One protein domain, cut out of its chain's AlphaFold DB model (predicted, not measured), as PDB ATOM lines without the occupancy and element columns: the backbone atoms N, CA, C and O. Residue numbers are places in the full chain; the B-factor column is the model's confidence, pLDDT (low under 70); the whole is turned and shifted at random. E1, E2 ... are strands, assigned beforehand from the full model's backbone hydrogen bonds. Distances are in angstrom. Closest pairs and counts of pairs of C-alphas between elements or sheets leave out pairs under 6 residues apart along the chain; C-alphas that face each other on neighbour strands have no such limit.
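Overview. This is residues 170 to 284 of the 495 residues of an uncharacterized protein of Porphyromonas sp. HMSC077F02 (UniProt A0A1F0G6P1). Picture a small, loose sandwich: the four-stranded sheet E6-E1-E9-E8 has one face turned to the smaller sheet E5-E2-E7, and the bent hairpin of E3 and E4 reaches out from one end as an arm that makes much of the length. Long loops join the two sheets. The printed part has 115 residues with nine named strands, E1 to E9 in order along the chain, and no named helix; each sheet is antiparallel and the class is all strand, though only 54 residues are in named elements, under half. It is compact, with a radius of gyration of the C-alphas of 15.2 A, and spans 52 by 25 by 23 A.

Along the chain. Find C-alpha 170 at (81.811, 84.120, 130.649); from there E1, residues 170 to 177, runs 23.0 A. Next come E2, residues 190 to 192, and E3, residues 198 to 205, 16.1 A long. E4, residues 210 to 217, runs 17.5 A, before E5, residues 219 to 221. At C-alpha 234, (71.842, 68.601, 134.402), E6 begins and runs 21.9 A to residue 241. E7 holds residues 249 to 254 and measures 17.1 A, E8 residues 268 to 272 and 13.3 A. E9, residues 278 to 282, is 13.8 A long and ends at C-alpha 282, (80.335, 74.770, 127.176).

Arrangement. Start at E1, an inner strand of the strongly twisted sheet E6-E1-E9-E8. Beside it is edge strand E6, antiparallel, with N 173 and O 237 at 2.9 A. On E1's other side is E9, with N 174 and O 281 at 3.0 A. E9 and edge strand E8 form a hairpin, with N 270 and O 280 at 2.8 A. In the second sheet, E2 is the inner strand: N 191 and O 220 of E5 are 2.8 A apart, and N 190 and O 253 of E7 are 2.9 A apart. Between the sheets, the closest C-alphas of E7 and E8 are those of Ile 252 and Leu 272, 7.2 A apart. E3 and E4 form a hairpin, with N 203 and O 212 at 2.9 A; E3 bends by 96 degrees at residue 201 and E4 by 78 degrees at residue 213. E4 runs on into E5 at 86 degrees. E3 and E6 are only just apart, at 8.2 A.

Size, cuts and confidence. Look at Gln 181 and Val 207: their C-alphas are the two farthest apart, 52.3 A. The long links are E1 to E2, E5 to E6 and E7 to E8; in the first two, residues 183 to 184 pair antiparallel with residues 228 to 229. The printed part has no cut. The model's mean pLDDT over the printed part is 74.7, and 27 residues are under 70, among them residues 242 to 246 and 272 to 284.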
ATOM      1  N   PHE A 170      82.778  84.897 129.894       71.31
ATOM      2  CA  PHE A 170      81.811  84.120 130.649       71.31
ATOM      3  C   PHE A 170      81.489  82.854 129.864       71.31
ATOM      4  O   PHE A 170      81.183  82.925 128.675       71.31
ATOM      5  N   SER A 171      81.510  81.718 130.546       71.38
ATOM      6  CA  SER A 171      81.145  80.418 129.994       71.38
ATOM      7  C   SER A 171      80.169  79.744 130.948       71.38
ATOM      8  O   SER A 171      80.338  79.818 132.164       71.38
ATOM      9  N   ILE A 172      79.143  79.079 130.420       72.56
ATOM     10  CA  ILE A 172      78.415  78.090 131.218       72.56
ATOM     11  C   ILE A 172      79.175  76.788 131.127       72.56
ATOM     12  O   ILE A 172      79.575  76.373 130.045       72.56
ATOM     13  N   ILE A 173      79.329  76.157 132.276       76.31
ATOM     14  CA  ILE A 173      79.738  74.775 132.378       76.31
ATOM     15  C   ILE A 173      78.512  73.979 132.823       76.31
ATOM     16  O   ILE A 173      77.947  74.244 133.886       76.31
ATOM     17  N   GLU A 174      78.092  73.020 132.006       79.69
ATOM     18  CA  GLU A 174      76.973  72.125 132.296       79.69
ATOM     19  C   GLU A 174      77.485  70.738 132.672       79.69
ATOM     20  O   GLU A 174      78.174  70.114 131.880       79.69
ATOM     21  N   LEU A 175      77.124  70.250 133.856       79.88
ATOM     22  CA  LEU A 175      77.328  68.877 134.302       79.88
ATOM     23  C   LEU A 175      76.035  68.094 134.086       79.88
ATOM     24  O   LEU A 175      75.040  68.366 134.754       79.88
ATOM     25  N   SER A 176      76.039  67.113 133.186       78.44
ATOM     26  CA  SER A 176      74.827  66.349 132.855       78.44
ATOM     27  C   SER A 176      74.999  64.845 133.035       78.44
ATOM     28  O   SER A 176      76.044  64.292 132.681       78.44
ATOM     29  N   ASN A 177      73.942  64.182 133.511       80.00
ATOM     30  CA  ASN A 177      73.852  62.727 133.555       80.00
ATOM     31  C   ASN A 177      73.229  62.195 132.256       80.00
ATOM     32  O   ASN A 177      72.016  62.255 132.052       80.00
ATOM     33  N   GLN A 178      74.066  61.631 131.386       77.94
ATOM     34  CA  GLN A 178      73.623  61.069 130.106       77.94
ATOM     35  C   GLN A 178      73.157  59.608 130.205       77.94
ATOM     36  O   GLN A 178      72.689  59.040 129.212       77.94
ATOM     37  N   SER A 179      73.275  58.984 131.374       78.50
ATOM     38  CA  SER A 179      72.849  57.607 131.606       78.50
ATOM     39  C   SER A 179      71.340  57.507 131.871       78.50
ATOM     40  O   SER A 179      70.632  58.510 131.966       78.50
ATOM     41  N   ASP A 180      70.850  56.272 131.970       82.94
ATOM     42  CA  ASP A 180      69.459  55.975 132.324       82.94
ATOM     43  C   ASP A 180      69.308  55.641 133.824       82.94
ATOM     44  O   ASP A 180      68.265  55.142 134.241       82.94
ATOM     45  N   GLN A 181      70.350  55.870 134.634       82.81
ATOM     46  CA  GLN A 181      70.372  55.615 136.081       82.81
ATOM     47  C   GLN A 181      70.834  56.865 136.852       82.81
ATOM     48  O   GLN A 181      71.563  57.684 136.295       82.81
ATOM     49  N   PRO A 182      70.412  57.064 138.112       83.06
ATOM     50  CA  PRO A 182      70.946  58.139 138.943       83.06
ATOM     51  C   PRO A 182      72.452  57.977 139.171       83.06
ATOM     52  O   PRO A 182      72.943  56.859 139.328       83.06
ATOM     53  N   LEU A 183      73.179  59.095 139.216       78.50
ATOM     54  CA  LEU A 183      74.627  59.121 139.421       78.50
ATOM     55  C   LEU A 183      74.989  59.967 140.630       78.50
ATOM     56  O   LEU A 183      74.511  61.090 140.776       78.50
ATOM     57  N   THR A 184      75.899  59.469 141.465       79.44
ATOM     58  CA  THR A 184      76.487  60.290 142.527       79.44
ATOM     59  C   THR A 184      77.413  61.328 141.902       79.44
ATOM     60  O   THR A 184      78.315  60.979 141.141       79.44
ATOM     61  N   ALA A 185      77.205  62.604 142.223       70.75
ATOM     62  CA  ALA A 185      78.049  63.661 141.688       70.75
ATOM     63  C   ALA A 185      79.484  63.552 142.247       70.75
ATOM     64  O   ALA A 185      79.662  63.308 143.448       70.75
ATOM     65  N   PRO A 186      80.519  63.739 141.410       71.50
ATOM     66  CA  PRO A 186      81.905  63.716 141.864       71.50
ATOM     67  C   PRO A 186      82.168  64.848 142.868       71.50
ATOM     68  O   PRO A 186      81.796  65.996 142.638       71.50
ATOM     69  N   LYS A 187      82.827  64.522 143.989       70.31
ATOM     70  CA  LYS A 187      83.098  65.476 145.083       70.31
ATOM     71  C   LYS A 187      84.223  66.470 144.781       70.31
ATOM     72  O   LYS A 187      84.237  67.545 145.367       70.31
ATOM     73  N   GLU A 188      85.149  66.115 143.893       78.81
ATOM     74  CA  GLU A 188      86.354  66.898 143.584       78.81
ATOM     75  C   GLU A 188      86.511  67.101 142.074       78.81
ATOM     76  O   GLU A 188      87.554  66.803 141.496       78.81
ATOM     77  N   LEU A 189      85.453  67.563 141.405       84.06
ATOM     78  CA  LEU A 189      85.540  67.879 139.982       84.06
ATOM     79  C   LEU A 189      86.415  69.123 139.786       84.06
ATOM     80  O   LEU A 189      86.153  70.166 140.385       84.06
ATOM     81  N   GLN A 190      87.437  69.034 138.941       86.69
ATOM     82  CA  GLN A 190      88.303  70.166 138.614       86.69
ATOM     83  C   GLN A 190      88.449  70.312 137.105       86.69
ATOM     84  O   GLN A 190      88.456  69.323 136.376       86.69
ATOM     85  N   LEU A 191      88.573  71.556 136.655       85.62
ATOM     86  CA  LEU A 191      89.026  71.894 135.317       85.62
ATOM     87  C   LEU A 191      90.528  72.165 135.382       85.62
ATOM     88  O   LEU A 191      90.967  73.082 136.078       85.62
ATOM     89  N   THR A 192      91.314  71.364 134.683       86.75
ATOM     90  CA  THR A 192      92.776  71.358 134.766       86.75
ATOM     91  C   THR A 192      93.408  71.604 133.402       86.75
ATOM     92  O   THR A 192      92.767  71.451 132.366       86.75
ATOM     93  N   SER A 193      94.670  72.028 133.397       86.75
ATOM     94  CA  SER A 193      95.488  72.227 132.200       86.75
ATOM     95  C   SER A 193      96.922  71.783 132.469       86.75
ATOM     96  O   SER A 193      97.424  71.935 133.583       86.75
ATOM     97  N   ASP A 194      97.607  71.312 131.430       85.50
ATOM     98  CA  ASP A 194      99.013  70.884 131.497       85.50
ATOM     99  C   ASP A 194      99.977  72.043 131.798       85.50
ATOM    100  O   ASP A 194     101.124  71.836 132.198       85.50
ATOM    101  N   THR A 195      99.527  73.280 131.582       85.38
ATOM    102  CA  THR A 195     100.316  74.496 131.789       85.38
ATOM    103  C   THR A 195      99.586  75.467 132.710       85.38
ATOM    104  O   THR A 195      98.360  75.559 132.623       85.38
ATOM    105  N   PRO A 196     100.297  76.244 133.547       84.81
ATOM    106  CA  PRO A 196      99.676  77.300 134.337       84.81
ATOM    107  C   PRO A 196      98.892  78.273 133.450       84.81
ATOM    108  O   PRO A 196      99.431  78.848 132.501       84.81
ATOM    109  N   TRP A 197      97.610  78.449 133.755       79.50
ATOM    110  CA  TRP A 197      96.682  79.199 132.902       79.50
ATOM    111  C   TRP A 197      95.819  80.198 133.676       79.50
ATOM    112  O   TRP A 197      95.340  81.165 133.083       79.50
ATOM    113  N   LEU A 198      95.694  80.021 134.995       79.25
ATOM    114  CA  LEU A 198      94.956  80.907 135.892       79.25
ATOM    115  C   LEU A 198      95.894  81.796 136.706       79.25
ATOM    116  O   LEU A 198      97.035  81.440 137.010       79.25
ATOM    117  N   TRP A 199      95.382  82.970 137.057       76.81
ATOM    118  CA  TRP A 199      96.141  84.035 137.694       76.81
ATOM    119  C   TRP A 199      95.982  84.015 139.210       76.81
ATOM    120  O   TRP A 199      94.863  84.066 139.710       76.81
ATOM    121  N   GLU A 200      97.088  84.059 139.945       73.00
ATOM    122  CA  GLU A 200      97.087  84.193 141.403       73.00
ATOM    123  C   GLU A 200      97.737  85.523 141.798       73.00
ATOM    124  O   GLU A 200      98.834  85.849 141.355       73.00
ATOM    125  N   GLY A 201      97.031  86.342 142.586       69.44
ATOM    126  CA  GLY A 201      97.541  87.655 143.005       69.44
ATOM    127  C   GLY A 201      97.774  88.652 141.860       69.44
ATOM    128  O   GLY A 201      98.631  89.526 141.979       69.44
ATOM    129  N   SER A 202      97.040  88.535 140.748       72.88
ATOM    130  CA  SER A 202      97.208  89.423 139.597       72.88
ATOM    131  C   SER A 202      96.645  90.824 139.829       72.88
ATOM    132  O   SER A 202      95.743  91.063 140.633       72.88
ATOM    133  N   THR A 203      97.192  91.771 139.075       73.06
ATOM    134  CA  THR A 203      96.686  93.139 138.989       73.06
ATOM    135  C   THR A 203      96.180  93.391 137.582       73.06
ATOM    136  O   THR A 203      96.721  92.868 136.609       73.06
ATOM    137  N   TYR A 204      95.117  94.177 137.462       72.81
ATOM    138  CA  TYR A 204      94.614  94.554 136.155       72.81
ATOM    139  C   TYR A 204      95.317  95.808 135.648       72.81
ATOM    140  O   TYR A 204      95.289  96.856 136.300       72.81
ATOM    141  N   ASP A 205      95.919  95.695 134.469       74.56
ATOM    142  CA  ASP A 205      96.448  96.830 133.744       74.56
ATOM    143  C   ASP A 205      95.364  97.419 132.837       74.56
ATOM    144  O   ASP A 205      95.038  96.900 131.768       74.56
ATOM    145  N   TYR A 206      94.824  98.548 133.286       67.94
ATOM    146  CA  TYR A 206      93.813  99.314 132.566       67.94
ATOM    147  C   TYR A 206      94.342  99.971 131.281       67.94
ATOM    148  O   TYR A 206      93.538 100.381 130.448       67.94
ATOM    149  N   VAL A 207      95.662 100.100 131.122       64.25
ATOM    150  CA  VAL A 207      96.306 100.616 129.907       64.25
ATOM    151  C   VAL A 207      96.341  99.536 128.836       64.25
ATOM    152  O   VAL A 207      95.910  99.766 127.711       64.25
ATOM    153  N   GLU A 208      96.836  98.354 129.191       68.12
ATOM    154  CA  GLU A 208      97.002  97.253 128.237       68.12
ATOM    155  C   GLU A 208      95.716  96.449 128.025       68.12
ATOM    156  O   GLU A 208      95.639  95.633 127.107       68.12
ATOM    157  N   GLY A 209      94.709  96.658 128.874       68.75
ATOM    158  CA  GLY A 209      93.480  95.882 128.850       68.75
ATOM    159  C   GLY A 209      93.683  94.436 129.303       68.75
ATOM    160  O   GLY A 209      92.894  93.567 128.939       68.75
ATOM    161  N   LYS A 210      94.746  94.158 130.068       74.75
ATOM    162  CA  LYS A 210      95.234  92.806 130.375       74.75
ATOM    163  C   LYS A 210      95.546  92.629 131.851       74.75
ATOM    164  O   LYS A 210      95.744  93.589 132.591       74.75
ATOM    165  N   LEU A 211      95.615  91.374 132.278       76.56
ATOM    166  CA  LEU A 211      96.164  91.034 133.583       76.56
ATOM    167  C   LEU A 211      97.691  91.056 133.578       76.56
ATOM    168  O   LEU A 211      98.328  90.656 132.607       76.56
ATOM    169  N   LYS A 212      98.259  91.510 134.698       78.12
ATOM    170  CA  LYS A 212      99.686  91.477 135.020       78.12
ATOM    171  C   LYS A 212      99.920  90.656 136.284       78.12
ATOM    172  O   LYS A 212      99.150  90.740 137.240       78.12
ATOM    173  N   GLY A 213     101.005  89.888 136.290       78.75
ATOM    174  CA  GLY A 213     101.342  88.917 137.335       78.75
ATOM    175  C   GLY A 213     101.930  87.635 136.739       78.75
ATOM    176  O   GLY A 213     102.361  87.631 135.584       78.75
ATOM    177  N   GLU A 214     101.883  86.546 137.496       79.38
ATOM    178  CA  GLU A 214     102.252  85.214 137.017       79.38
ATOM    179  C   GLU A 214     101.022  84.302 136.985       79.38
ATOM    180  O   GLU A 214     100.129  84.394 137.832       79.38
ATOM    181  N   LYS A 215     100.975  83.416 135.986       81.00
ATOM    182  CA  LYS A 215     100.030  82.300 135.971       81.00
ATOM    183  C   LYS A 215     100.658  81.174 136.780       81.00
ATOM    184  O   LYS A 215     101.718  80.683 136.400       81.00
ATOM    185  N   SER A 216     100.037  80.791 137.888       77.88
ATOM    186  CA  SER A 216     100.569  79.774 138.811       77.88
ATOM    187  C   SER A 216      99.672  78.542 138.910       77.88
ATOM    188  O   SER A 216     100.165  77.444 139.158       77.88
ATOM    189  N   LEU A 217      98.367  78.700 138.680       77.12
ATOM    190  CA  LEU A 217      97.393  77.634 138.868       77.12
ATOM    191  C   LEU A 217      97.137  76.872 137.564       77.12
ATOM    192  O   LEU A 217      96.808  77.451 136.521       77.12
ATOM    193  N   SER A 218      97.278  75.551 137.655       81.75
ATOM    194  CA  SER A 218      96.924  74.588 136.611       81.75
ATOM    195  C   SER A 218      95.533  73.985 136.809       81.75
ATOM    196  O   SER A 218      94.998  73.430 135.854       81.75
ATOM    197  N   SER A 219      94.919  74.121 137.992       85.38
ATOM    198  CA  SER A 219      93.610  73.543 138.308       85.38
ATOM    199  C   SER A 219      92.609  74.557 138.866       85.38
ATOM    200  O   SER A 219      92.967  75.506 139.566       85.38
ATOM    201  N   LEU A 220      91.331  74.335 138.549       86.06
ATOM    202  CA  LEU A 220      90.188  75.092 139.041       86.06
ATOM    203  C   LEU A 220      89.115  74.138 139.576       86.06
ATOM    204  O   LEU A 220      88.497  73.430 138.779       86.06
ATOM    205  N   PRO A 221      88.829  74.128 140.889       86.81
ATOM    206  CA  PRO A 221      87.749  73.314 141.432       86.81
ATOM    207  C   PRO A 221      86.379  73.823 140.969       86.81
ATOM    208  O   PRO A 221      86.051  75.002 141.132       86.81
ATOM    209  N   LEU A 222      85.560  72.915 140.440       84.56
ATOM    210  CA  LEU A 222      84.194  73.178 139.999       84.56
ATOM    211  C   LEU A 222      83.202  72.751 141.090       84.56
ATOM    212  O   LEU A 222      83.135  71.591 141.488       84.56
ATOM    213  N   SER A 223      82.414  73.705 141.576       80.69
ATOM    214  CA  SER A 223      81.486  73.544 142.692       80.69
ATOM    215  C   SER A 223      80.059  73.368 142.188       80.69
ATOM    216  O   SER A 223      79.368  74.334 141.858       80.69
ATOM    217  N   PHE A 224      79.608  72.120 142.186       76.06
ATOM    218  CA  PHE A 224      78.228  71.723 141.922       76.06
ATOM    219  C   PHE A 224      77.496  71.492 143.252       76.06
ATOM    220  O   PHE A 224      78.085  71.007 144.215       76.06
ATOM    221  N   ASN A 225      76.217  71.860 143.335       72.62
ATOM    222  CA  ASN A 225      75.403  71.692 144.547       72.62
ATOM    223  C   ASN A 225      74.350  70.612 144.321       72.62
ATOM    224  O   ASN A 225      73.149  70.874 144.362       72.62
ATOM    225  N   VAL A 226      74.817  69.418 143.974       72.69
ATOM    226  CA  VAL A 226      73.983  68.239 143.787       72.69
ATOM    227  C   VAL A 226      74.746  67.035 144.313       72.69
ATOM    228  O   VAL A 226      75.916  66.853 144.002       72.69
ATOM    229  N   GLN A 227      74.104  66.239 145.164       76.81
ATOM    230  CA  GLN A 227      74.699  65.001 145.670       76.81
ATOM    231  C   GLN A 227      74.460  63.838 144.693       76.81
ATOM    232  O   GLN A 227      75.322  62.976 144.539       76.81
ATOM    233  N   GLU A 228      73.315  63.847 144.004       83.44
ATOM    234  CA  GLU A 228      72.905  62.840 143.024       83.44
ATOM    235  C   GLU A 228      72.223  63.503 141.812       83.44
ATOM    236  O   GLU A 228      71.243  64.231 141.972       83.44
ATOM    237  N   LEU A 229      72.734  63.250 140.606       79.81
ATOM    238  CA  LEU A 229      72.136  63.676 139.340       79.81
ATOM    239  C   LEU A 229      71.191  62.589 138.823       79.81
ATOM    240  O   LEU A 229      71.625  61.470 138.538       79.81
ATOM    241  N   GLN A 230      69.910  62.920 138.659       84.75
ATOM    242  CA  GLN A 230      68.924  61.998 138.085       84.75
ATOM    243  C   GLN A 230      69.174  61.772 136.579       84.75
ATOM    244  O   GLN A 230      69.852  62.583 135.943       84.75
ATOM    245  N   PRO A 231      68.656  60.677 135.989       82.81
ATOM    246  CA  PRO A 231      68.792  60.410 134.559       82.81
ATOM    247  C   PRO A 231      68.321  61.590 133.706       82.81
ATOM    248  O   PRO A 231      67.211  62.080 133.901       82.81
ATOM    249  N   LYS A 232      69.139  62.002 132.732       78.06
ATOM    250  CA  LYS A 232      68.864  63.115 131.799       78.06
ATOM    251  C   LYS A 232      68.723  64.500 132.443       78.06
ATOM    252  O   LYS A 232      68.378  65.441 131.737       78.06
ATOM    253  N   GLU A 233      69.026  64.640 133.730       78.75
ATOM    254  CA  GLU A 233      69.116  65.942 134.390       78.75
ATOM    255  C   GLU A 233      70.515  66.546 134.236       78.75
ATOM    256  O   GLU A 233      71.520  65.844 134.039       78.75
ATOM    257  N   SER A 234      70.585  67.868 134.380       77.38
ATOM    258  CA  SER A 234      71.842  68.601 134.402       77.38
ATOM    259  C   SER A 234      71.880  69.670 135.488       77.38
ATOM    260  O   SER A 234      70.865  70.134 136.004       77.38
ATOM    261  N   GLN A 235      73.095  70.054 135.868       77.12
ATOM    262  CA  GLN A 235      73.356  71.213 136.701       77.12
ATOM    263  C   GLN A 235      74.344  72.124 135.990       77.12
ATOM    264  O   GLN A 235      75.351  71.675 135.452       77.12
ATOM    265  N   LYS A 236      74.073  73.424 136.020       77.50
ATOM    266  CA  LYS A 236      74.874  74.420 135.316       77.50
ATOM    267  C   LYS A 236      75.569  75.340 136.309       77.50
ATOM    268  O   LYS A 236      75.007  75.696 137.347       77.50
ATOM    269  N   ILE A 237      76.781  75.763 135.981       76.69
ATOM    270  CA  ILE A 237      77.496  76.830 136.681       76.69
ATOM    271  C   ILE A 237      77.909  77.898 135.669       76.69
ATOM    272  O   ILE A 237      78.304  77.592 134.548       76.69
ATOM    273  N   LEU A 238      77.816  79.162 136.066       74.31
ATOM    274  CA  LEU A 238      78.432  80.264 135.344       74.31
ATOM    275  C   LEU A 238      79.881  80.389 135.801       74.31
ATOM    276  O   LEU A 238      80.123  80.633 136.983       74.31
ATOM    277  N   LEU A 239      80.807  80.278 134.859       76.94
ATOM    278  CA  LEU A 239      82.229  80.502 135.038       76.94
ATOM    279  C   LEU A 239      82.622  81.838 134.400       76.94
ATOM    280  O   LEU A 239      82.280  82.110 133.252       76.94
ATOM    281  N   TRP A 240      83.364  82.664 135.132       76.50
ATOM    282  CA  TRP A 240      84.045  83.829 134.572       76.50
ATOM    283  C   TRP A 240      85.557  83.654 134.654       76.50
ATOM    284  O   TRP A 240      86.092  83.401 135.738       76.50
ATOM    285  N   LEU A 241      86.224  83.839 133.516       75.50
ATOM    286  CA  LEU A 241      87.673  83.752 133.376       75.50
ATOM    287  C   LEU A 241      88.228  85.062 132.819       75.50
ATOM    288  O   LEU A 241      87.812  85.485 131.741       75.50
ATOM    289  N   PRO A 242      89.186  85.705 133.498       68.38
ATOM    290  CA  PRO A 242      89.674  87.012 133.077       68.38
ATOM    291  C   PRO A 242      90.540  86.963 131.810       68.38
ATOM    292  O   PRO A 242      90.571  87.934 131.059       68.38
ATOM    293  N   GLU A 243      91.209  85.842 131.545       69.06
ATOM    294  CA  GLU A 243      91.929  85.599 130.297       69.06
ATOM    295  C   GLU A 243      91.985  84.086 130.050       69.06
ATOM    296  O   GLU A 243      92.730  83.371 130.717       69.06
ATOM    297  N   ALA A 244      91.186  83.591 129.104       61.06
ATOM    298  CA  ALA A 244      91.291  82.225 128.610       61.06
ATOM    299  C   ALA A 244      91.755  82.291 127.154       61.06
ATOM    300  O   ALA A 244      91.045  82.817 126.297       61.06
ATOM    301  N   ASN A 245      92.973  81.824 126.874       65.25
ATOM    302  CA  ASN A 245      93.426  81.702 125.494       65.25
ATOM    303  C   ASN A 245      92.664  80.530 124.853       65.25
ATOM    304  O   ASN A 245      92.616  79.450 125.436       65.25
ATOM    305  N   LYS A 246      92.124  80.720 123.641       65.12
ATOM    306  CA  LYS A 246      91.474  79.652 122.858       65.12
ATOM    307  C   LYS A 246      92.394  78.454 122.591       65.12
ATOM    308  O   LYS A 246      91.922  77.368 122.269       65.12
ATOM    309  N   GLU A 247      93.706  78.646 122.712       70.38
ATOM    310  CA  GLU A 247      94.720  77.599 122.567       70.38
ATOM    311  C   GLU A 247      94.998  76.823 123.865       70.38
ATOM    312  O   GLU A 247      95.642  75.774 123.814       70.38
ATOM    313  N   THR A 248      94.543  77.310 125.028       79.19
ATOM    314  CA  THR A 248      94.734  76.614 126.306       79.19
ATOM    315  C   THR A 248      93.989  75.290 126.260       79.19
ATOM    316  O   THR A 248      92.768  75.264 126.138       79.19
ATOM    317  N   LYS A 249      94.718  74.179 126.368       84.38
ATOM    318  CA  LYS A 249      94.101  72.859 126.466       84.38
ATOM    319  C   LYS A 249      93.704  72.583 127.904       84.38
ATOM    320  O   LYS A 249      94.531  72.726 128.804       84.38
ATOM    321  N   VAL A 250      92.458  72.182 128.092       85.19
ATOM    322  CA  VAL A 250      91.904  71.797 129.384       85.19
ATOM    323  C   VAL A 250      91.370  70.376 129.342       85.19
ATOM    324  O   VAL A 250      90.960  69.874 128.295       85.19
ATOM    325  N   HIS A 251      91.353  69.742 130.498       86.56
ATOM    326  CA  HIS A 251      90.706  68.466 130.742       86.56
ATOM    327  C   HIS A 251      89.970  68.550 132.083       86.56
ATOM    328  O   HIS A 251      90.119  69.512 132.839       86.56
ATOM    329  N   ILE A 252      89.114  67.574 132.351       82.31
ATOM    330  CA  ILE A 252      88.371  67.495 133.604       82.31
ATOM    331  C   ILE A 252      88.899  66.321 134.391       82.31
ATOM    332  O   ILE A 252      89.008  65.219 133.854       82.31
ATOM    333  N   THR A 253      89.159  66.557 135.669       81.38
ATOM    334  CA  THR A 253      89.590  65.528 136.612       81.38
ATOM    335  C   THR A 253      88.562  65.326 137.715       81.38
ATOM    336  O   THR A 253      88.024  66.305 138.236       81.38
ATOM    337  N   ALA A 254      88.333  64.077 138.121       81.06
ATOM    338  CA  ALA A 254      87.612  63.718 139.344       81.06
ATOM    339  C   ALA A 254      88.151  62.401 139.918       81.06
ATOM    340  O   ALA A 254      88.178  61.418 139.189       81.06
ATOM    341  N   ASN A 255      88.499  62.353 141.214       72.94
ATOM    342  CA  ASN A 255      88.865  61.121 141.943       72.94
ATOM    343  C   ASN A 255      89.748  60.149 141.118       72.94
ATOM    344  O   ASN A 255      89.368  58.997 140.913       72.94
ATOM    345  N   ASP A 256      90.882  60.639 140.605       68.50
ATOM    346  CA  ASP A 256      91.860  59.908 139.767       68.50
ATOM    347  C   ASP A 256      91.423  59.544 138.333       68.50
ATOM    348  O   ASP A 256      92.068  58.738 137.663       68.50
ATOM    349  N   ILE A 257      90.349  60.149 137.832       72.25
ATOM    350  CA  ILE A 257      89.860  59.971 136.460       72.25
ATOM    351  C   ILE A 257      90.038  61.281 135.709       72.25
ATOM    352  O   ILE A 257      89.639  62.333 136.206       72.25
ATOM    353  N   GLU A 258      90.598  61.205 134.505       78.06
ATOM    354  CA  GLU A 258      90.880  62.354 133.650       78.06
ATOM    355  C   GLU A 258      90.259  62.154 132.263       78.06
ATOM    356  O   GLU A 258      90.209  61.042 131.734       78.06
ATOM    357  N   SER A 259      89.748  63.233 131.679       80.75
ATOM    358  CA  SER A 259      89.259  63.243 130.303       80.75
ATOM    359  C   SER A 259      90.382  63.451 129.284       80.75
ATOM    360  O   SER A 259      91.475  63.904 129.606       80.75
ATOM    361  N   ASN A 260      90.068  63.279 128.000       82.44
ATOM    362  CA  ASN A 260      90.933  63.805 126.944       82.44
ATOM    363  C   ASN A 260      91.031  65.339 127.024       82.44
ATOM    364  O   ASN A 260      90.046  66.019 127.328       82.44
ATOM    365  N   ALA A 261      92.212  65.871 126.705       83.38
ATOM    366  CA  ALA A 261      92.444  67.305 126.624       83.38
ATOM    367  C   ALA A 261      91.781  67.910 125.380       83.38
ATOM    368  O   ALA A 261      91.932  67.406 124.262       83.38
ATOM    369  N   VAL A 262      91.106  69.039 125.562       82.19
ATOM    370  CA  VAL A 262      90.434  69.788 124.497       82.19
ATOM    371  C   VAL A 262      90.756  71.282 124.597       82.19
ATOM    372  O   VAL A 262      91.092  71.765 125.677       82.19
ATOM    373  N   PRO A 263      90.677  72.048 123.499       80.88
ATOM    374  CA  PRO A 263      90.848  73.498 123.556       80.88
ATOM    375  C   PRO A 263      89.745  74.157 124.391       80.88
ATOM    376  O   PRO A 263      88.565  73.916 124.140       80.88
ATOM    377  N   PHE A 264      90.123  75.019 125.338       74.75
ATOM    378  CA  PHE A 264      89.189  75.853 126.086       74.75
ATOM    379  C   PHE A 264      88.591  76.893 125.139       74.75
ATOM    380  O   PHE A 264      89.218  77.896 124.797       74.75
ATOM    381  N   SER A 265      87.384  76.615 124.667       68.75
ATOM    382  CA  SER A 265      86.723  77.386 123.623       68.75
ATOM    383  C   SER A 265      85.270  77.680 123.998       68.75
ATOM    384  O   SER A 265      84.706  77.084 124.919       68.75
ATOM    385  N   ASP A 266      84.673  78.625 123.271       60.75
ATOM    386  CA  ASP A 266      83.274  79.021 123.444       60.75
ATOM    387  C   ASP A 266      82.308  77.840 123.178       60.75
ATOM    388  O   ASP A 266      81.213  77.802 123.731       60.75
ATOM    389  N   GLU A 267      82.743  76.852 122.389       65.88
ATOM    390  CA  GLU A 267      82.096  75.551 122.194       65.88
ATOM    391  C   GLU A 267      83.074  74.433 122.554       65.88
ATOM    392  O   GLU A 267      84.119  74.257 121.920       65.88
ATOM    393  N   MET A 268      82.750  73.669 123.588       70.25
ATOM    394  CA  MET A 268      83.593  72.583 124.064       70.25
ATOM    395  C   MET A 268      82.719  71.496 124.674       70.25
ATOM    396  O   MET A 268      81.803  71.776 125.437       70.25
ATOM    397  N   ALA A 269      83.016  70.240 124.363       70.56
ATOM    398  CA  ALA A 269      82.393  69.096 125.009       70.56
ATOM    399  C   ALA A 269      83.497  68.159 125.487       70.56
ATOM    400  O   ALA A 269      84.329  67.710 124.700       70.56
ATOM    401  N   ILE A 270      83.502  67.892 126.786       72.38
ATOM    402  CA  ILE A 270      84.444  67.012 127.455       72.38
ATOM    403  C   ILE A 270      83.640  65.955 128.186       72.38
ATOM    404  O   ILE A 270      82.805  66.262 129.034       72.38
ATOM    405  N   SER A 271      83.915  64.697 127.886       70.69
ATOM    406  CA  SER A 271      83.310  63.579 128.597       70.69
ATOM    407  C   SER A 271      84.347  62.934 129.502       70.69
ATOM    408  O   SER A 271      85.491  62.731 129.095       70.69
ATOM    409  N   LEU A 272      83.934  62.586 130.717       67.62
ATOM    410  CA  LEU A 272      84.676  61.665 131.568       67.62
ATOM    411  C   LEU A 272      84.269  60.246 131.163       67.62
ATOM    412  O   LEU A 272      83.112  59.852 131.326       67.62
ATOM    413  N   GLU A 273      85.208  59.487 130.598       57.75
ATOM    414  CA  GLU A 273      84.997  58.078 130.254       57.75
ATOM    415  C   GLU A 273      85.025  57.213 131.521       57.75
ATOM    416  O   GLU A 273      85.993  56.525 131.830       57.75
ATOM    417  N   THR A 274      83.931  57.246 132.273       56.34
ATOM    418  CA  THR A 274      83.620  56.251 133.302       56.34
ATOM    419  C   THR A 274      82.401  55.439 132.874       56.34
ATOM    420  O   THR A 274      81.680  55.816 131.944       56.34
ATOM    421  N   THR A 275      82.108  54.339 133.576       50.91
ATOM    422  CA  THR A 275      80.829  53.604 133.454       50.91
ATOM    423  C   THR A 275      79.588  54.497 133.618       50.91
ATOM    424  O   THR A 275      78.502  54.098 133.201       50.91
ATOM    425  N   ASP A 276      79.767  55.718 134.130       51.75
ATOM    426  CA  ASP A 276      78.718  56.650 134.524       51.75
ATOM    427  C   ASP A 276      78.474  57.788 133.510       51.75
ATOM    428  O   ASP A 276      77.606  58.614 133.738       51.75
ATOM    429  N   LYS A 277      79.153  57.846 132.351       60.97
ATOM    430  CA  LYS A 277      78.853  58.801 131.246       60.97
ATOM    431  C   LYS A 277      78.537  60.244 131.704       60.97
ATOM    432  O   LYS A 277      77.538  60.838 131.285       60.97
ATOM    433  N   ILE A 278      79.380  60.812 132.561       60.31
ATOM    434  CA  ILE A 278      79.284  62.225 132.938       60.31
ATOM    435  C   ILE A 278      79.875  63.064 131.802       60.31
ATOM    436  O   ILE A 278      81.021  62.854 131.400       60.31
ATOM    437  N   SER A 279      79.105  64.028 131.298       61.50
ATOM    438  CA  SER A 279      79.590  64.999 130.314       61.50
ATOM    439  C   SER A 279      79.575  66.409 130.875       61.50
ATOM    440  O   SER A 279      78.658  66.793 131.606       61.50
ATOM    441  N   LEU A 280      80.595  67.162 130.481       56.62
ATOM    442  CA  LEU A 280      80.739  68.578 130.728       56.62
ATOM    443  C   LEU A 280      80.801  69.312 129.397       56.62
ATOM    444  O   LEU A 280      81.620  68.985 128.537       56.62
ATOM    445  N   SER A 281      79.951  70.307 129.215       61.22
ATOM    446  CA  SER A 281      79.945  71.102 127.991       61.22
ATOM    447  C   SER A 281      79.966  72.594 128.288       61.22
ATOM    448  O   SER A 281      79.483  73.055 129.326       61.22
ATOM    449  N   THR A 282      80.541  73.339 127.349       58.94
ATOM    450  CA  THR A 282      80.335  74.770 127.176       58.94
ATOM    451  C   THR A 282      79.485  74.968 125.927       58.94
ATOM    452  O   THR A 282      79.716  74.339 124.890       58.94
ATOM    453  N   GLN A 283      78.458  75.807 126.035       55.41
ATOM    454  CA  GLN A 283      77.642  76.211 124.894       55.41
ATOM    455  C   GLN A 283      77.929  77.669 124.541       55.41
ATOM    456  O   GLN A 283      77.954  78.537 125.422       55.41
ATOM    457  N   LEU A 284      78.095  77.920 123.238       39.38
ATOM    458  CA  LEU A 284      78.077  79.258 122.667       39.38
ATOM    459  C   LEU A 284      76.691  79.853 122.868       39.38
ATOM    460  O   LEU A 284      75.671  79.198 122.645       39.38
TER     461      LEU A 284